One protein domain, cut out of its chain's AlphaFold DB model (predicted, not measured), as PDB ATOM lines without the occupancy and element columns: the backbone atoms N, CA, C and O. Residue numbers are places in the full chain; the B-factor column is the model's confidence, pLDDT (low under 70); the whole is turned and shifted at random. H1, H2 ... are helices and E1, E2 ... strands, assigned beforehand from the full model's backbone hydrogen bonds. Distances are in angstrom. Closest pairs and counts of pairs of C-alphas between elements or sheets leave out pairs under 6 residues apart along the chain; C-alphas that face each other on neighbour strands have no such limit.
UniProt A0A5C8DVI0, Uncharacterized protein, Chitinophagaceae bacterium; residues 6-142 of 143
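Overview. This is residues 6 to 142 of the 143 residues of an uncharacterized protein of Chitinophagaceae bacterium (UniProt A0A5C8DVI0). Two layers: a twisted four-stranded sheet with short H1 and long H2 over one face, residues 130 to 141 of H2 sticking out as an arm. The 137 printed residues include H1 E1 E2 E3 E4 H2 in chain order, mixed helices and strands. The sheet E1 E2 E3 E4 is a meander, each strand antiparallel to the one before. The whole is loose, radius of gyration of the C-alphas 19.9 A, spanning 75 by 32 by 29 A.

Arrangement. E1, residues 42 to 47, and E2, residues 56 to 64, form a hairpin, N 45 to O 59 2.8 A. E2 and E3, residues 69 to 82, form another, N 58 to O 76 2.8 A. E3 and E4, residues 90 to 98, form a third, N 77 to O 95 2.9 A. H2, residues 107 to 141, is over E3 and E4; its closest C-alphas to E4 are Ile 114 and Ser 94, 6.7 A. H1, residues 6 to 13, is on the same face, apart from H2; its closest C-alphas to E3 are Leu 7 and Trp 70, 5.9 A. In both helices every O i to N i+4 pair is within hydrogen-bond range.

Along the chain. H1 begins at C-alpha 6 (100.300, -82.041, -20.372). H2, 51.1 A long, ends at C-alpha 141 (94.890, -120.723, -75.943).

Size, cuts and confidence. The printed part has no cut. H1 to E1 is a long link. Residues 18 to 21 are among those under pLDDT 70.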
ATOM      1  N   SER A   6      99.150 -81.156 -20.176       84.75
ATOM      2  CA  SER A   6     100.300 -82.041 -20.372       84.75
ATOM      3  C   SER A   6     100.017 -83.175 -21.364       84.75
ATOM      4  O   SER A   6     100.912 -83.538 -22.133       84.75
ATOM      5  N   LEU A   7      98.802 -83.736 -21.395       86.69
ATOM      6  CA  LEU A   7      98.402 -84.720 -22.404       86.69
ATOM      7  C   LEU A   7      98.347 -84.077 -23.794       86.69
ATOM      8  O   LEU A   7      98.929 -84.618 -24.736       86.69
ATOM      9  N   ASP A   8      97.722 -82.902 -23.903       85.62
ATOM     10  CA  ASP A   8      97.644 -82.141 -25.156       85.62
ATOM     11  C   ASP A   8      99.043 -81.791 -25.683       85.62
ATOM     12  O   ASP A   8      99.352 -81.983 -26.859       85.62
ATOM     13  N   HIS A   9      99.936 -81.363 -24.790       87.62
ATOM     14  CA  HIS A   9     101.326 -81.099 -25.133       87.62
ATOM     15  C   HIS A   9     102.059 -82.354 -25.633       87.62
ATOM     16  O   HIS A   9     102.762 -82.288 -26.642       87.62
ATOM     17  N   ARG A  10     101.883 -83.509 -24.975       88.19
ATOM     18  CA  ARG A  10     102.483 -84.783 -25.412       88.19
ATOM     19  C   ARG A  10     101.994 -85.199 -26.797       88.19
ATOM     20  O   ARG A  10     102.801 -85.597 -27.630       88.19
ATOM     21  N   LEU A  11     100.699 -85.069 -27.070       89.06
ATOM     22  CA  LEU A  11     100.128 -85.390 -28.378       89.06
ATOM     23  C   LEU A  11     100.638 -84.455 -29.484       89.06
ATOM     24  O   LEU A  11     101.035 -84.928 -30.548       89.06
ATOM     25  N   LYS A  12     100.747 -83.150 -29.210       89.00
ATOM     26  CA  LYS A  12     101.356 -82.180 -30.137       89.00
ATOM     27  C   LYS A  12     102.822 -82.476 -30.431       89.00
ATOM     28  O   LYS A  12     103.245 -82.392 -31.576       89.00
ATOM     29  N   GLN A  13     103.601 -82.881 -29.426       90.38
ATOM     30  CA  GLN A  13     104.994 -83.303 -29.632       90.38
ATOM     31  C   GLN A  13     105.117 -84.531 -30.540       90.38
ATOM     32  O   GLN A  13     106.137 -84.703 -31.205       90.38
ATOM     33  N   LEU A  14     104.083 -85.370 -30.580       91.56
ATOM     34  CA  LEU A  14     103.985 -86.502 -31.494       91.56
ATOM     35  C   LEU A  14     103.381 -86.113 -32.856       91.56
ATOM     36  O   LEU A  14     103.259 -86.979 -33.715       91.56
ATOM     37  N   GLY A  15     103.035 -84.842 -33.082       90.12
ATOM     38  CA  GLY A  15     102.505 -84.335 -34.351       90.12
ATOM     39  C   GLY A  15     100.986 -84.445 -34.502       90.12
ATOM     40  O   GLY A  15     100.486 -84.476 -35.628       90.12
ATOM     41  N   PHE A  16     100.245 -84.540 -33.395       87.62
ATOM     42  CA  PHE A  16      98.782 -84.572 -33.393       87.62
ATOM     43  C   PHE A  16      98.202 -83.237 -32.900       87.62
ATOM     44  O   PHE A  16      97.946 -83.047 -31.713       87.62
ATOM     45  N   ASP A  17      97.995 -82.299 -33.827       75.94
ATOM     46  CA  ASP A  17      97.648 -80.906 -33.502       75.94
ATOM     47  C   ASP A  17      96.138 -80.633 -33.339       75.94
ATOM     48  O   ASP A  17      95.748 -79.614 -32.764       75.94
ATOM     49  N   THR A  18      95.269 -81.525 -33.830       63.91
ATOM     50  CA  THR A  18      93.815 -81.292 -33.969       63.91
ATOM     51  C   THR A  18      92.942 -82.210 -33.109       63.91
ATOM     52  O   THR A  18      91.787 -82.454 -33.440       63.91
ATOM     53  N   LEU A  19      93.446 -82.698 -31.972       67.25
ATOM     54  CA  LEU A  19      92.723 -83.684 -31.150       67.25
ATOM     55  C   LEU A  19      91.668 -83.099 -30.192       67.25
ATOM     56  O   LEU A  19      91.032 -83.837 -29.441       67.25
ATOM     57  N   LYS A  20      91.428 -81.781 -30.217       64.00
ATOM     58  CA  LYS A  20      90.495 -81.130 -29.279       64.00
ATOM     59  C   LYS A  20      89.052 -81.617 -29.394       64.00
ATOM     60  O   LYS A  20      88.353 -81.661 -28.384       64.00
ATOM     61  N   ASP A  21      88.607 -81.976 -30.595       66.56
ATOM     62  CA  ASP A  21      87.264 -82.528 -30.790       66.56
ATOM     63  C   ASP A  21      87.195 -84.015 -30.423       66.56
ATOM     64  O   ASP A  21      86.174 -84.472 -29.923       66.56
ATOM     65  N   ILE A  22      88.309 -84.736 -30.531       71.94
ATOM     66  CA  ILE A  22      88.400 -86.168 -30.213       71.94
ATOM     67  C   ILE A  22      88.282 -86.426 -28.712       71.94
ATOM     68  O   ILE A  22      87.724 -87.433 -28.286       71.94
ATOM     69  N   TYR A  23      88.700 -85.467 -27.888       78.19
ATOM     70  CA  TYR A  23      88.445 -85.501 -26.451       78.19
ATOM     71  C   TYR A  23      86.953 -85.490 -26.084       78.19
ATOM     72  O   TYR A  23      86.580 -86.014 -25.035       78.19
ATOM     73  N   LYS A  24      86.077 -84.896 -26.905       76.38
ATOM     74  CA  LYS A  24      84.630 -84.882 -26.620       76.38
ATOM     75  C   LYS A  24      84.003 -86.258 -26.821       76.38
ATOM     76  O   LYS A  24      83.072 -86.602 -26.102       76.38
ATOM     77  N   GLU A  25      84.566 -87.029 -27.743       81.19
ATOM     78  CA  GLU A  25      84.134 -88.381 -28.106       81.19
ATOM     79  C   GLU A  25      84.891 -89.470 -27.319       81.19
ATOM     80  O   GLU A  25      84.767 -90.664 -27.602       81.19
ATOM     81  N   ALA A  26      85.680 -89.071 -26.313       86.75
ATOM     82  CA  ALA A  26      86.441 -89.986 -25.478       86.75
ATOM     83  C   ALA A  26      85.517 -91.010 -24.808       86.75
ATOM     84  O   ALA A  26      84.664 -90.667 -23.986       86.75
ATOM     85  N   THR A  27      85.713 -92.283 -25.137       90.00
ATOM     86  CA  THR A  27      84.856 -93.365 -24.650       90.00
ATOM     87  C   THR A  27      85.547 -94.097 -23.500       90.00
ATOM     88  O   THR A  27      86.677 -94.554 -23.682       90.00
ATOM     89  N   PRO A  28      84.908 -94.247 -22.326       89.94
ATOM     90  CA  PRO A  28      85.485 -94.990 -21.211       89.94
ATOM     91  C   PRO A  28      85.828 -96.433 -21.592       89.94
ATOM     92  O   PRO A  28      85.018 -97.157 -22.177       89.94
ATOM     93  N   LEU A  29      87.021 -96.872 -21.208       88.25
ATOM     94  CA  LEU A  29      87.505 -98.227 -21.420       88.25
ATOM     95  C   LEU A  29      87.156 -99.087 -20.205       88.25
ATOM     96  O   LEU A  29      87.918 -99.193 -19.250       88.25
ATOM     97  N   VAL A  30      85.969 -99.693 -20.242       79.69
ATOM     98  CA  VAL A  30      85.393-100.410 -19.088       79.69
ATOM     99  C   VAL A  30      86.038-101.785 -18.859       79.69
ATOM    100  O   VAL A  30      86.040-102.278 -17.739       79.69
ATOM    101  N   ASN A  31      86.613-102.394 -19.902       72.88
ATOM    102  CA  ASN A  31      87.242-103.716 -19.837       72.88
ATOM    103  C   ASN A  31      88.561-103.711 -20.621       72.88
ATOM    104  O   ASN A  31      88.571-103.985 -21.824       72.88
ATOM    105  N   TYR A  32      89.671-103.389 -19.953       78.31
ATOM    106  CA  TYR A  32      90.994-103.547 -20.553       78.31
ATOM    107  C   TYR A  32      91.430-105.021 -20.478       78.31
ATOM    108  O   TYR A  32      91.386-105.597 -19.392       78.31
ATOM    109  N   PRO A  33      91.835-105.654 -21.595       72.81
ATOM    110  CA  PRO A  33      92.076-107.097 -21.643       72.81
ATOM    111  C   PRO A  33      93.342-107.571 -20.906       72.81
ATOM    112  O   PRO A  33      93.495-108.776 -20.711       72.81
ATOM    113  N   ASP A  34      94.253-106.677 -20.499       76.06
ATOM    114  CA  ASP A  34      95.434-107.066 -19.714       76.06
ATOM    115  C   ASP A  34      95.111-107.138 -18.214       76.06
ATOM    116  O   ASP A  34      95.163-106.144 -17.489       76.06
ATOM    117  N   GLU A  35      94.829-108.349 -17.734       69.06
ATOM    118  CA  GLU A  35      94.593-108.625 -16.312       69.06
ATOM    119  C   GLU A  35      95.827-108.376 -15.425       69.06
ATOM    120  O   GLU A  35      95.684-108.191 -14.216       69.06
ATOM    121  N   LYS A  36      97.048-108.375 -15.985       71.69
ATOM    122  CA  LYS A  36      98.285-108.156 -15.213       71.69
ATOM    123  C   LYS A  36      98.577-106.676 -15.001       71.69
ATOM    124  O   LYS A  36      99.170-106.327 -13.981       71.69
ATOM    125  N   ASN A  37      98.163-105.830 -15.940       72.50
ATOM    126  CA  ASN A  37      98.315-104.378 -15.872       72.50
ATOM    127  C   ASN A  37      96.966-103.700 -16.163       72.50
ATOM    128  O   ASN A  37      96.801-103.076 -17.215       72.50
ATOM    129  N   PRO A  38      95.983-103.824 -15.253       75.56
ATOM    130  CA  PRO A  38      94.684-103.205 -15.451       75.56
ATOM    131  C   PRO A  38      94.823-101.680 -15.465       75.56
ATOM    132  O   PRO A  38      95.462-101.087 -14.592       75.56
ATOM    133  N   LEU A  39      94.190-101.039 -16.445       83.44
ATOM    134  CA  LEU A  39      94.081 -99.586 -16.496       83.44
ATOM    135  C   LEU A  39      92.871 -99.155 -15.656       83.44
ATOM    136  O   LEU A  39      91.745 -99.545 -15.948       83.44
ATOM    137  N   VAL A  40      93.117 -98.396 -14.585       75.19
ATOM    138  CA  VAL A  40      92.099 -98.048 -13.574       75.19
ATOM    139  C   VAL A  40      91.103 -97.002 -14.083       75.19
ATOM    140  O   VAL A  40      89.909 -97.115 -13.825       75.19
ATOM    141  N   ASP A  41      91.590 -95.994 -14.801       88.25
ATOM    142  CA  ASP A  41      90.779 -94.961 -15.449       88.25
ATOM    143  C   ASP A  41      91.371 -94.724 -16.835       88.25
ATOM    144  O   ASP A  41      92.439 -94.124 -16.972       88.25
ATOM    145  N   ALA A  42      90.734 -95.297 -17.852       90.75
ATOM    146  CA  ALA A  42      91.215 -95.260 -19.222       90.75
ATOM    147  C   ALA A  42      90.101 -94.916 -20.194       90.75
ATOM    148  O   ALA A  42      88.937 -95.250 -19.982       90.75
ATOM    149  N   HIS A  43      90.486 -94.245 -21.270       91.75
ATOM    150  CA  HIS A  43      89.592 -93.821 -22.331       91.75
ATOM    151  C   HIS A  43      90.198 -94.162 -23.687       91.75
ATOM    152  O   HIS A  43      91.417 -94.127 -23.877       91.75
ATOM    153  N   ILE A  44      89.319 -94.480 -24.627       91.12
ATOM    154  CA  ILE A  44      89.633 -94.591 -26.043       91.12
ATOM    155  C   ILE A  44      89.364 -93.231 -26.679       91.12
ATOM    156  O   ILE A  44      88.280 -92.669 -26.520       91.12
ATOM    157  N   LEU A  45      90.355 -92.728 -27.403       90.06
ATOM    158  CA  LEU A  45      90.251 -91.564 -28.269       90.06
ATOM    159  C   LEU A  45      90.360 -92.046 -29.710       90.06
ATOM    160  O   LEU A  45      91.355 -92.686 -30.052       90.06
ATOM    161  N   ASP A  46      89.368 -91.744 -30.538       87.00
ATOM    162  CA  ASP A  46      89.330 -92.211 -31.921       87.00
ATOM    163  C   ASP A  46      89.365 -91.042 -32.912       87.00
ATOM    164  O   ASP A  46      88.553 -90.122 -32.837       87.00
ATOM    165  N   ASP A  47      90.328 -91.087 -33.825       82.44
ATOM    166  CA  ASP A  47      90.599 -90.112 -34.879       82.44
ATOM    167  C   ASP A  47      90.511 -90.797 -36.249       82.44
ATOM    168  O   ASP A  47      91.496 -90.937 -36.990       82.44
ATOM    169  N   LEU A  48      89.327 -91.319 -36.571       70.44
ATOM    170  CA  LEU A  48      89.108 -91.968 -37.857       70.44
ATOM    171  C   LEU A  48      89.041 -90.928 -38.980       70.44
ATOM    172  O   LEU A  48      88.203 -90.030 -38.978       70.44
ATOM    173  N   TYR A  49      89.876 -91.133 -40.001       62.28
ATOM    174  CA  TYR A  49      89.782 -90.478 -41.310       62.28
ATOM    175  C   TYR A  49      90.007 -88.956 -41.335       62.28
ATOM    176  O   TYR A  49      89.654 -88.307 -42.318       62.28
ATOM    177  N   SER A  50      90.632 -88.374 -40.310       68.12
ATOM    178  CA  SER A  50      91.102 -86.981 -40.378       68.12
ATOM    179  C   SER A  50      92.400 -86.832 -41.184       68.12
ATOM    180  O   SER A  50      92.735 -85.734 -41.636       68.12
ATOM    181  N   ASP A  51      93.138 -87.930 -41.388       72.75
ATOM    182  CA  ASP A  51      94.371 -87.928 -42.165       72.75
ATOM    183  C   ASP A  51      94.092 -87.936 -43.682       72.75
ATOM    184  O   ASP A  51      93.273 -88.734 -44.147       72.75
ATOM    185  N   PRO A  52      94.806 -87.122 -44.490       76.88
ATOM    186  CA  PRO A  52      94.640 -87.084 -45.945       76.88
ATOM    187  C   PRO A  52      94.798 -88.435 -46.657       76.88
ATOM    188  O   PRO A  52      94.303 -88.602 -47.770       76.88
ATOM    189  N   GLU A  53      95.502 -89.393 -46.053       81.81
ATOM    190  CA  GLU A  53      95.694 -90.734 -46.613       81.81
ATOM    191  C   GLU A  53      94.709 -91.773 -46.063       81.81
ATOM    192  O   GLU A  53      94.870 -92.968 -46.318       81.81
ATOM    193  N   ASN A  54      93.658 -91.329 -45.364       86.69
ATOM    194  CA  ASN A  54      92.645 -92.169 -44.716       86.69
ATOM    195  C   ASN A  54      93.234 -93.143 -43.682       86.69
ATOM    196  O   ASN A  54      92.734 -94.255 -43.506       86.69
ATOM    197  N   ILE A  55      94.307 -92.728 -43.007       91.06
ATOM    198  CA  ILE A  55      94.842 -93.428 -41.838       91.06
ATOM    199  C   ILE A  55      93.995 -93.024 -40.630       91.06
ATOM    200  O   ILE A  55      93.889 -91.838 -40.323       91.06
ATOM    201  N   GLY A  56      93.389 -94.000 -39.958       91.31
ATOM    202  CA  GLY A  56      92.720 -93.794 -38.675       91.31
ATOM    203  C   GLY A  56      93.690 -94.005 -37.519       91.31
ATOM    204  O   GLY A  56      94.483 -94.952 -37.559       91.31
ATOM    205  N   TYR A  57      93.616 -93.151 -36.498       91.38
ATOM    206  CA  TYR A  57      94.409 -93.275 -35.275       91.38
ATOM    207  C   TYR A  57      93.503 -93.499 -34.066       91.38
ATOM    208  O   TYR A  57      92.573 -92.741 -33.838       91.38
ATOM    209  N   ILE A  58      93.811 -94.510 -33.259       91.44
ATOM    210  CA  ILE A  58      93.138 -94.799 -31.995       91.44
ATOM    211  C   ILE A  58      94.166 -94.696 -30.876       91.44
ATOM    212  O   ILE A  58      95.165 -95.423 -30.870       91.44
ATOM    213  N   PHE A  59      93.907 -93.838 -29.898       91.50
ATOM    214  CA  PHE A  59      94.714 -93.726 -28.692       91.50
ATOM    215  C   PHE A  59      93.993 -94.388 -27.531       91.50
ATOM    216  O   PHE A  59      92.802 -94.173 -27.317       91.50
ATOM    217  N   ILE A  60      94.740 -95.145 -26.737       91.75
ATOM    218  CA  ILE A  60      94.316 -95.477 -25.382       91.75
ATOM    219  C   ILE A  60      95.060 -94.527 -24.465       91.75
ATOM    220  O   ILE A  60      96.292 -94.516 -24.444       91.75
ATOM    221  N   ILE A  61      94.313 -93.728 -23.716       91.50
ATOM    222  CA  ILE A  61      94.851 -92.882 -22.656       91.50
ATOM    223  C   ILE A  61      94.426 -93.442 -21.309       91.50
ATOM    224  O   ILE A  61      93.351 -94.026 -21.183       91.50
ATOM    225  N   ALA A  62      95.268 -93.262 -20.304       91.31
ATOM    226  CA  ALA A  62      94.965 -93.670 -18.947       91.31
ATOM    227  C   ALA A  62      95.428 -92.612 -17.955       91.31
ATOM    228  O   ALA A  62      96.335 -91.825 -18.238       91.31
ATOM    229  N   LYS A  63      94.788 -92.590 -16.793       90.25
ATOM    230  CA  LYS A  63      95.153 -91.715 -15.691       90.25
ATOM    231  C   LYS A  63      96.177 -92.408 -14.800       90.25
ATOM    232  O   LYS A  63      95.953 -93.529 -14.344       90.25
ATOM    233  N   ASP A  64      97.294 -91.741 -14.535       87.50
ATOM    234  CA  ASP A  64      98.251 -92.179 -13.524       87.50
ATOM    235  C   ASP A  64      97.745 -91.743 -12.136       87.50
ATOM    236  O   ASP A  64      97.700 -90.541 -11.844       87.50
ATOM    237  N   PRO A  65      97.386 -92.689 -11.248       83.12
ATOM    238  CA  PRO A  65      96.842 -92.361  -9.935       83.12
ATOM    239  C   PRO A  65      97.863 -91.704  -8.995       83.12
ATOM    240  O   PRO A  65      97.470 -91.163  -7.966       83.12
ATOM    241  N   LYS A  66      99.170 -91.761  -9.295       86.69
ATOM    242  CA  LYS A  66     100.224 -91.197  -8.434       86.69
ATOM    243  C   LYS A  66     100.437 -89.706  -8.657       86.69
ATOM    244  O   LYS A  66     100.780 -89.002  -7.711       86.69
ATOM    245  N   ILE A  67     100.298 -89.258  -9.900       86.44
ATOM    246  CA  ILE A  67     100.566 -87.870 -10.307       86.44
ATOM    247  C   ILE A  67      99.303 -87.127 -10.751       86.44
ATOM    248  O   ILE A  67      99.398 -85.961 -11.114       86.44
ATOM    249  N   ASP A  68      98.143 -87.792 -10.698       85.88
ATOM    250  CA  ASP A  68      96.834 -87.254 -11.091       85.88
ATOM    251  C   ASP A  68      96.816 -86.698 -12.527       85.88
ATOM    252  O   ASP A  68      96.163 -85.701 -12.822       85.88
ATOM    253  N   ASP A  69      97.544 -87.353 -13.438       87.62
ATOM    254  CA  ASP A  69      97.749 -86.881 -14.810       87.62
ATOM    255  C   ASP A  69      97.436 -87.964 -15.849       87.62
ATOM    256  O   ASP A  69      97.575 -89.160 -15.593       87.62
ATOM    257  N   TRP A  70      97.030 -87.542 -17.044       88.81
ATOM    258  CA  TRP A  70      96.732 -88.422 -18.167       88.81
ATOM    259  C   TRP A  70      97.968 -88.688 -19.015       88.81
ATOM    260  O   TRP A  70      98.674 -87.765 -19.429       88.81
ATOM    261  N   TYR A  71      98.195 -89.952 -19.353       88.75
ATOM    262  CA  TYR A  71      99.261 -90.377 -20.250       88.75
ATOM    263  C   TYR A  71      98.716 -91.201 -21.418       88.75
ATOM    264  O   TYR A  71      97.643 -91.800 -21.347       88.75
ATOM    265  N   ILE A  72      99.484 -91.229 -22.507       90.75
ATOM    266  CA  ILE A  72      99.204 -92.078 -23.665       90.75
ATOM    267  C   ILE A  72      99.699 -93.481 -23.323       90.75
ATOM    268  O   ILE A  72     100.896 -93.688 -23.130       90.75
ATOM    269  N   HIS A  73      98.782 -94.435 -23.223       91.31
ATOM    270  CA  HIS A  73      99.111 -95.835 -22.992       91.31
ATOM    271  C   HIS A  73      99.458 -96.546 -24.303       91.31
ATOM    272  O   HIS A  73     100.426 -97.303 -24.367       91.31
ATOM    273  N   SER A  74      98.691 -96.298 -25.366       92.25
ATOM    274  CA  SER A  74      98.998 -96.844 -26.686       92.25
ATOM    275  C   SER A  74      98.472 -95.980 -27.826       92.25
ATOM    276  O   SER A  74      97.544 -95.189 -27.657       92.25
ATOM    277  N   ILE A  75      99.094 -96.152 -28.991       93.06
ATOM    278  CA  ILE A  75      98.726 -95.540 -30.265       93.06
ATOM    279  C   ILE A  75      98.558 -96.672 -31.270       93.06
ATOM    280  O   ILE A  75      99.494 -97.430 -31.523       93.06
ATOM    281  N   ASN A  76      97.377 -96.779 -31.854       92.94
ATOM    282  CA  ASN A  76      97.078 -97.713 -32.925       92.94
ATOM    283  C   ASN A  76      96.790 -96.907 -34.182       92.94
ATOM    284  O   ASN A  76      95.996 -95.975 -34.144       92.94
ATOM    285  N   ALA A  77      97.418 -97.267 -35.291       93.88
ATOM    286  CA  ALA A  77      97.121 -96.690 -36.592       93.88
ATOM    287  C   ALA A  77      96.635 -97.786 -37.528       93.88
ATOM    288  O   ALA A  77      97.157 -98.905 -37.498       93.88
ATOM    289  N   SER A  78      95.643 -97.481 -38.360       93.88
ATOM    290  CA  SER A  78      95.121 -98.451 -39.316       93.88
ATOM    291  C   SER A  78      94.638 -97.827 -40.617       93.88
ATOM    292  O   SER A  78      94.209 -96.676 -40.661       93.88
ATOM    293  N   VAL A  79      94.712 -98.618 -41.687       93.12
ATOM    294  CA  VAL A  79      94.118 -98.328 -42.994       93.12
ATOM    295  C   VAL A  79      93.349 -99.554 -43.450       93.12
ATOM    296  O   VAL A  79      93.848-100.681 -43.393       93.12
ATOM    297  N   GLN A  80      92.145 -99.322 -43.955       91.12
ATOM    298  CA  GLN A  80      91.353-100.341 -44.620       91.12
ATOM    299  C   GLN A  80      91.646-100.317 -46.123       91.12
ATOM    300  O   GLN A  80      91.583 -99.264 -46.757       91.12
ATOM    301  N   VAL A  81      91.965-101.474 -46.704       90.38
ATOM    302  CA  VAL A  81      92.171-101.609 -48.152       90.38
ATOM    303  C   VAL A  81      91.300-102.719 -48.723       90.38
ATOM    304  O   VAL A  81      91.211-103.815 -48.170       90.38
ATOM    305  N   GLU A  82      90.674-102.439 -49.862       88.19
ATOM    306  CA  GLU A  82      89.950-103.448 -50.630       88.19
ATOM    307  C   GLU A  82      90.935-104.379 -51.349       88.19
ATOM    308  O   GLU A  82      91.928-103.941 -51.938       88.19
ATOM    309  N   THR A  83      90.658-105.680 -51.311       85.06
ATOM    310  CA  THR A  83      91.495-106.730 -51.903       85.06
ATOM    311  C   THR A  83      90.631-107.746 -52.633       85.06
ATOM    312  O   THR A  83      89.486-107.982 -52.265       85.06
ATOM    313  N   LYS A  84      91.177-108.390 -53.664       83.56
ATOM    314  CA  LYS A  84      90.495-109.483 -54.379       83.56
ATOM    315  C   LYS A  84      91.019-110.856 -53.970       83.56
ATOM    316  O   LYS A  84      90.396-111.867 -54.286       83.56
ATOM    317  N   ARG A  85      92.171-110.908 -53.297       84.50
ATOM    318  CA  ARG A  85      92.821-112.150 -52.856       84.50
ATOM    319  C   ARG A  85      92.196-112.768 -51.600       84.50
ATOM    320  O   ARG A  85      92.346-113.972 -51.404       84.50
ATOM    321  N   ASN A  86      91.518-111.988 -50.753       76.31
ATOM    322  CA  ASN A  86      90.936-112.461 -49.489       76.31
ATOM    323  C   ASN A  86      89.414-112.650 -49.576       76.31
ATOM    324  O   ASN A  86      88.737-111.950 -50.324       76.31
ATOM    325  N   LYS A  87      88.867-113.585 -48.779       72.44
ATOM    326  CA  LYS A  87      87.436-113.954 -48.807       72.44
ATOM    327  C   LYS A  87      86.491-112.801 -48.461       72.44
ATOM    328  O   LYS A  87      85.403-112.738 -49.017       72.44
ATOM    329  N   GLU A  88      86.905-111.919 -47.559       78.50
ATOM    330  CA  GLU A  88      86.094-110.784 -47.102       78.50
ATOM    331  C   GLU A  88      86.206-109.560 -48.028       78.50
ATOM    332  O   GLU A  88      85.508-108.572 -47.831       78.50
ATOM    333  N   GLY A  89      87.072-109.594 -49.050       81.56
ATOM    334  CA  GLY A  89      87.236-108.490 -50.005       81.56
ATOM    335  C   GLY A  89      87.904-107.232 -49.429       81.56
ATOM    336  O   GLY A  89      88.151-106.271 -50.148       81.56
ATOM    337  N   THR A  90      88.230-107.239 -48.140       87.94
ATOM    338  CA  THR A  90      88.819-106.127 -47.394       87.94
ATOM    339  C   THR A  90      89.861-106.675 -46.432       87.94
ATOM    340  O   THR A  90      89.673-107.753 -45.872       87.94
ATOM    341  N   ILE A  91      90.951-105.938 -46.221       90.62
ATOM    342  CA  ILE A  91      91.833-106.159 -45.076       90.62
ATOM    343  C   ILE A  91      92.080-104.862 -44.319       90.62
ATOM    344  O   ILE A  91      92.087-103.775 -44.898       90.62
ATOM    345  N   ILE A  92      92.341-105.006 -43.025       91.31
ATOM    346  CA  ILE A  92      92.812-103.924 -42.170       91.31
ATOM    347  C   ILE A  92      94.318-104.099 -42.002       91.31
ATOM    348  O   ILE A  92      94.790-105.149 -41.564       91.31
ATOM    349  N   ILE A  93      95.075-103.071 -42.373       92.88
ATOM    350  CA  ILE A  93      96.516-102.991 -42.147       92.88
ATOM    351  C   ILE A  93      96.726-102.064 -40.961       92.88
ATOM    352  O   ILE A  93      96.361-100.894 -41.040       92.88
ATOM    353  N   SER A  94      97.311-102.576 -39.879       93.56
ATOM    354  CA  SER A  94      97.516-101.813 -38.650       93.56
ATOM    355  C   SER A  94      98.925-101.943 -38.072       93.56
ATOM    356  O   SER A  94      99.688-102.867 -38.388       93.56
ATOM    357  N   ALA A  95      99.264-100.971 -37.229       92.88
ATOM    358  CA  ALA A  95     100.437-100.952 -36.371       92.88
ATOM    359  C   ALA A  95     100.038-100.403 -34.999       92.88
ATOM    360  O   ALA A  95      99.219 -99.485 -34.903       92.88
ATOM    361  N   SER A  96     100.623-100.977 -33.952       91.88
ATOM    362  CA  SER A  96     100.321-100.651 -32.560       91.88
ATOM    363  C   SER A  96     101.618-100.337 -31.832       91.88
ATOM    364  O   SER A  96     102.586-101.098 -31.906       91.88
ATOM    365  N   HIS A  97     101.628 -99.218 -31.119       91.00
ATOM    366  CA  HIS A  97     102.720 -98.791 -30.262       91.00
ATOM    367  C   HIS A  97     102.180 -98.686 -28.844       91.00
ATOM    368  O   HIS A  97     101.226 -97.954 -28.596       91.00
ATOM    369  N   GLU A  98     102.777 -99.416 -27.915       87.38
ATOM    370  CA  GLU A  98     102.420 -99.384 -26.497       87.38
ATOM    371  C   GLU A  98     103.510 -98.657 -25.715       87.38
ATOM    372  O   GLU A  98     104.665 -98.618 -26.148       87.38
ATOM    373  N   ALA A  99     103.155 -98.131 -24.545       77.38
ATOM    374  CA  ALA A  99     104.032 -97.401 -23.631       77.38
ATOM    375  C   ALA A  99     105.200 -98.230 -23.040       77.38
ATOM    376  O   ALA A  99     105.734 -97.868 -21.995       77.38
ATOM    377  N   GLY A 100     105.600 -99.346 -23.667       69.38
ATOM    378  CA  GLY A 100     106.765-100.146 -23.286       69.38
ATOM    379  C   GLY A 100     108.080 -99.344 -23.267       69.38
ATOM    380  O   GLY A 100     108.102 -98.125 -23.347       69.38
ATOM    381  N   GLN A 101     109.232-100.022 -23.180       57.34
ATOM    382  CA  GLN A 101     110.538 -99.385 -22.893       57.34
ATOM    383  C   GLN A 101     111.036 -98.310 -23.895       57.34
ATOM    384  O   GLN A 101     112.120 -97.764 -23.693       57.34
ATOM    385  N   LYS A 102     110.313 -98.007 -24.980       75.31
ATOM    386  CA  LYS A 102     110.728 -97.044 -26.011       75.31
ATOM    387  C   LYS A 102     109.748 -95.868 -26.098       75.31
ATOM    388  O   LYS A 102     108.552 -96.075 -25.917       75.31
ATOM    389  N   PRO A 103     110.235 -94.652 -26.409       87.38
ATOM    390  CA  PRO A 103     109.363 -93.506 -26.641       87.38
ATOM    391  C   PRO A 103     108.422 -93.765 -27.820       87.38
ATOM    392  O   PRO A 103     108.779 -94.483 -28.761       87.38
ATOM    393  N   PHE A 104     107.238 -93.150 -27.783       93.19
ATOM    394  CA  PHE A 104     106.308 -93.214 -28.903       93.19
ATOM    395  C   PHE A 104     106.923 -92.586 -30.162       93.19
ATOM    396  O   PHE A 104     107.557 -91.530 -30.070       93.19
ATOM    397  N   PRO A 105     106.743 -93.215 -31.335       93.31
ATOM    398  CA  PRO A 105     107.144 -92.620 -32.600       93.31
ATOM    399  C   PRO A 105     106.275 -91.403 -32.934       93.31
ATOM    400  O   PRO A 105     105.109 -91.319 -32.543       93.31
ATOM    401  N   HIS A 106     106.837 -90.471 -33.701       94.06
ATOM    402  CA  HIS A 106     106.099 -89.322 -34.212       94.06
ATOM    403  C   HIS A 106     105.062 -89.770 -35.265       94.06
ATOM    404  O   HIS A 106     105.291 -90.743 -35.989       94.06
ATOM    405  N   LYS A 107     103.950 -89.037 -35.423       91.81
ATOM    406  CA  LYS A 107     102.847 -89.334 -36.363       91.81
ATOM    407  C   LYS A 107     103.348 -89.655 -37.771       91.81
ATOM    408  O   LYS A 107     102.884 -90.606 -38.394       91.81
ATOM    409  N   ASN A 108     104.315 -88.881 -38.257       93.31
ATOM    410  CA  ASN A 108     104.917 -89.067 -39.581       93.31
ATOM    411  C   ASN A 108     105.636 -90.417 -39.743       93.31
ATOM    412  O   ASN A 108     105.578 -91.000 -40.824       93.31
ATOM    413  N   ASP A 109     106.277 -90.925 -38.689       94.88
ATOM    414  CA  ASP A 109     106.953 -92.224 -38.723       94.88
ATOM    415  C   ASP A 109     105.927 -93.361 -38.734       94.88
ATOM    416  O   ASP A 109     106.026 -94.269 -39.560       94.88
ATOM    417  N   ILE A 110     104.887 -93.257 -37.896       94.06
ATOM    418  CA  ILE A 110     103.754 -94.199 -37.885       94.06
ATOM    419  C   ILE A 110     103.087 -94.232 -39.265       94.06
ATOM    420  O   ILE A 110     102.853 -95.298 -39.834       94.06
ATOM    421  N   ARG A 111     102.815 -93.052 -39.835       93.25
ATOM    422  CA  ARG A 111     102.239 -92.900 -41.175       93.25
ATOM    423  C   ARG A 111     103.096 -93.605 -42.218       93.25
ATOM    424  O   ARG A 111     102.579 -94.413 -42.984       93.25
ATOM    425  N   LYS A 112     104.398 -93.320 -42.241       95.38
ATOM    426  CA  LYS A 112     105.327 -93.939 -43.188       95.38
ATOM    427  C   LYS A 112     105.286 -95.466 -43.086       95.38
ATOM    428  O   LYS A 112     105.147 -96.130 -44.110       95.38
ATOM    429  N   GLU A 113     105.342 -96.009 -41.872       95.62
ATOM    430  CA  GLU A 113     105.286 -97.453 -41.637       95.62
ATOM    431  C   GLU A 113     103.991 -98.076 -42.187       95.62
ATOM    432  O   GLU A 113     104.028 -99.086 -42.898       95.62
ATOM    433  N   ILE A 114     102.839 -97.465 -41.904       95.25
ATOM    434  CA  ILE A 114     101.540 -97.939 -42.396       95.25
ATOM    435  C   ILE A 114     101.489 -97.916 -43.925       95.25
ATOM    436  O   ILE A 114     101.099 -98.910 -44.542       95.25
ATOM    437  N   LEU A 115     101.919 -96.825 -44.558       94.62
ATOM    438  CA  LEU A 115     101.916 -96.708 -46.017       94.62
ATOM    439  C   LEU A 115     102.846 -97.708 -46.698       94.62
ATOM    440  O   LEU A 115     102.504 -98.235 -47.757       94.62
ATOM    441  N   GLU A 116     104.004 -97.993 -46.107       96.00
ATOM    442  CA  GLU A 116     104.912 -99.021 -46.612       96.00
ATOM    443  C   GLU A 116     104.234-100.399 -46.589       96.00
ATOM    444  O   GLU A 116     104.264-101.124 -47.589       96.00
ATOM    445  N   ARG A 117     103.528-100.736 -45.502       95.81
ATOM    446  CA  ARG A 117     102.738-101.977 -45.410       95.81
ATOM    447  C   ARG A 117     101.591-102.007 -46.429       95.81
ATOM    448  O   ARG A 117     101.376-103.037 -47.070       95.81
ATOM    449  N   VAL A 118     100.905-100.882 -46.640       94.62
ATOM    450  CA  VAL A 118      99.863-100.728 -47.673       94.62
ATOM    451  C   VAL A 118     100.438-100.939 -49.077       94.62
ATOM    452  O   VAL A 118      99.839-101.651 -49.885       94.62
ATOM    453  N   ALA A 119     101.599-100.358 -49.383       94.56
ATOM    454  CA  ALA A 119     102.257-100.514 -50.676       94.56
ATOM    455  C   ALA A 119     102.647-101.976 -50.941       94.56
ATOM    456  O   ALA A 119     102.430-102.487 -52.042       94.56
ATOM    457  N   ILE A 120     103.161-102.672 -49.922       94.38
ATOM    458  CA  ILE A 120     103.462-104.105 -50.003       94.38
ATOM    459  C   ILE A 120     102.200-104.903 -50.344       94.38
ATOM    460  O   ILE A 120     102.250-105.760 -51.230       94.38
ATOM    461  N   GLU A 121     101.070-104.628 -49.692       92.94
ATOM    462  CA  GLU A 121      99.834-105.354 -49.990       92.94
ATOM    463  C   GLU A 121      99.313-105.058 -51.399       92.94
ATOM    464  O   GLU A 121      99.002-105.986 -52.147       92.94
ATOM    465  N   LYS A 122      99.299-103.788 -51.821       91.75
ATOM    466  CA  LYS A 122      98.891-103.410 -53.184       91.75
ATOM    467  C   LYS A 122      99.739-104.112 -54.251       91.75
ATOM    468  O   LYS A 122      99.207-104.566 -55.265       91.75
ATOM    469  N   ASN A 123     101.038-104.274 -54.007       93.25
ATOM    470  CA  ASN A 123     101.925-105.019 -54.902       93.25
ATOM    471  C   ASN A 123     101.593-106.520 -54.948       93.25
ATOM    472  O   ASN A 123     101.655-107.122 -56.024       93.25
ATOM    473  N   LYS A 124     101.201-107.129 -53.821       92.12
ATOM    474  CA  LYS A 124     100.736-108.528 -53.796       92.12
ATOM    475  C   LYS A 124      99.438-108.707 -54.586       92.12
ATOM    476  O   LYS A 124      99.344-109.652 -55.370       92.12
ATOM    477  N   GLU A 125      98.476-107.796 -54.440       89.88
ATOM    478  CA  GLU A 125      97.224-107.810 -55.214       89.88
ATOM    479  C   GLU A 125      97.479-107.679 -56.722       89.88
ATOM    480  O   GLU A 125      96.887-108.406 -57.532       89.88
ATOM    481  N   LEU A 126      98.403-106.796 -57.115       90.31
ATOM    482  CA  LEU A 126      98.803-106.631 -58.510       90.31
ATOM    483  C   LEU A 126      99.445-107.910 -59.063       90.31
ATOM    484  O   LEU A 126      99.056-108.386 -60.132       90.31
ATOM    485  N   ALA A 127     100.394-108.497 -58.331       90.56
ATOM    486  CA  ALA A 127     101.057-109.734 -58.737       90.56
ATOM    487  C   ALA A 127     100.058-110.892 -58.898       90.56
ATOM    488  O   ALA A 127     100.104-111.613 -59.899       90.56
ATOM    489  N   HIS A 128      99.117-111.029 -57.960       88.06
ATOM    490  CA  HIS A 128      98.050-112.024 -58.024       88.06
ATOM    491  C   HIS A 128      97.142-111.814 -59.248       88.06
ATOM    492  O   HIS A 128      96.879-112.755 -59.999       88.06
ATOM    493  N   SER A 129      96.742-110.570 -59.522       88.06
ATOM    494  CA  SER A 129      95.920-110.230 -60.693       88.06
ATOM    495  C   SER A 129      96.625-110.574 -62.014       88.06
ATOM    496  O   SER A 129      96.015-111.140 -62.923       88.06
ATOM    497  N   ILE A 130      97.933-110.305 -62.112       90.62
ATOM    498  CA  ILE A 130      98.749-110.670 -63.282       90.62
ATOM    499  C   ILE A 130      98.805-112.194 -63.461       90.62
ATOM    500  O   ILE A 130      98.696-112.683 -64.588       90.62
ATOM    501  N   GLN A 131      98.967-112.958 -62.376       88.62
ATOM    502  CA  GLN A 131      98.973-114.423 -62.433       88.62
ATOM    503  C   GLN A 131      97.629-114.982 -62.916       88.62
ATOM    504  O   GLN A 131      97.612-115.832 -63.810       88.62
ATOM    505  N   GLN A 132      96.511-114.470 -62.396       87.06
ATOM    506  CA  GLN A 132      95.172-114.865 -62.840       87.06
ATOM    507  C   GLN A 132      94.954-114.569 -64.327       87.06
ATOM    508  O   GLN A 132      94.473-115.426 -65.067       87.06
ATOM    509  N   TYR A 133      95.367-113.386 -64.789       88.62
ATOM    510  CA  TYR A 133      95.254-113.009 -66.196       88.62
ATOM    511  C   TYR A 133      96.086-113.920 -67.111       88.62
ATOM    512  O   TYR A 133      95.596-114.385 -68.141       88.62
ATOM    513  N   LYS A 134      97.322-114.255 -66.710       88.69
ATOM    514  CA  LYS A 134      98.165-115.225 -67.433       88.69
ATOM    515  C   LYS A 134      97.503-116.601 -67.524       88.69
ATOM    516  O   LYS A 134      97.479-117.189 -68.602       88.69
ATOM    517  N   HIS A 135      96.935-117.095 -66.423       83.62
ATOM    518  CA  HIS A 135      96.232-118.377 -66.411       83.62
ATOM    519  C   HIS A 135      95.023-118.375 -67.362       83.62
ATOM    520  O   HIS A 135      94.876-119.292 -68.166       83.62
ATOM    521  N   GLN A 136      94.212-117.312 -67.351       85.56
ATOM    522  CA  GLN A 136      93.074-117.170 -68.268       85.56
ATOM    523  C   GLN A 136      93.498-117.149 -69.741       85.56
ATOM    524  O   GLN A 136      92.819-117.740 -70.581       85.56
ATOM    525  N   ILE A 137      94.611-116.487 -70.071       85.12
ATOM    526  CA  ILE A 137      95.158-116.498 -71.435       85.12
ATOM    527  C   ILE A 137      95.569-117.913 -71.845       85.12
ATOM    528  O   ILE A 137      95.231-118.329 -72.951       85.12
ATOM    529  N   ASN A 138      96.270-118.648 -70.978       81.19
ATOM    530  CA  ASN A 138      96.717-120.009 -71.284       81.19
ATOM    531  C   ASN A 138      95.523-120.947 -71.516       81.19
ATOM    532  O   ASN A 138      95.464-121.603 -72.553       81.19
ATOM    533  N   MET A 139      94.512-120.886 -70.644       78.94
ATOM    534  CA  MET A 139      93.265-121.645 -70.795       78.94
ATOM    535  C   MET A 139      92.528-121.312 -72.103       78.94
ATOM    536  O   MET A 139      92.030-122.207 -72.779       78.94
ATOM    537  N   LYS A 140      92.480-120.032 -72.510       74.69
ATOM    538  CA  LYS A 140      91.877-119.619 -73.794       74.69
ATOM    539  C   LYS A 140      92.682-120.066 -75.016       74.69
ATOM    540  O   LYS A 140      92.112-120.184 -76.096       74.69
ATOM    541  N   ARG A 141      93.993-120.270 -74.869       72.25
ATOM    542  CA  ARG A 141      94.890-120.723 -75.943       72.25
ATOM    543  C   ARG A 141      94.966-122.248 -76.068       72.25
ATOM    544  O   ARG A 141      95.623-122.715 -76.991       72.25
ATOM    545  N   GLY A 142      94.285-123.002 -75.200       56.00
ATOM    546  CA  GLY A 142      94.230-124.464 -75.265       56.00
ATOM    547  C   GLY A 142      95.570-125.155 -74.994       56.00
ATOM    548  O   GLY A 142      95.776-126.257 -75.498       56.00
TER     549      GLY A 142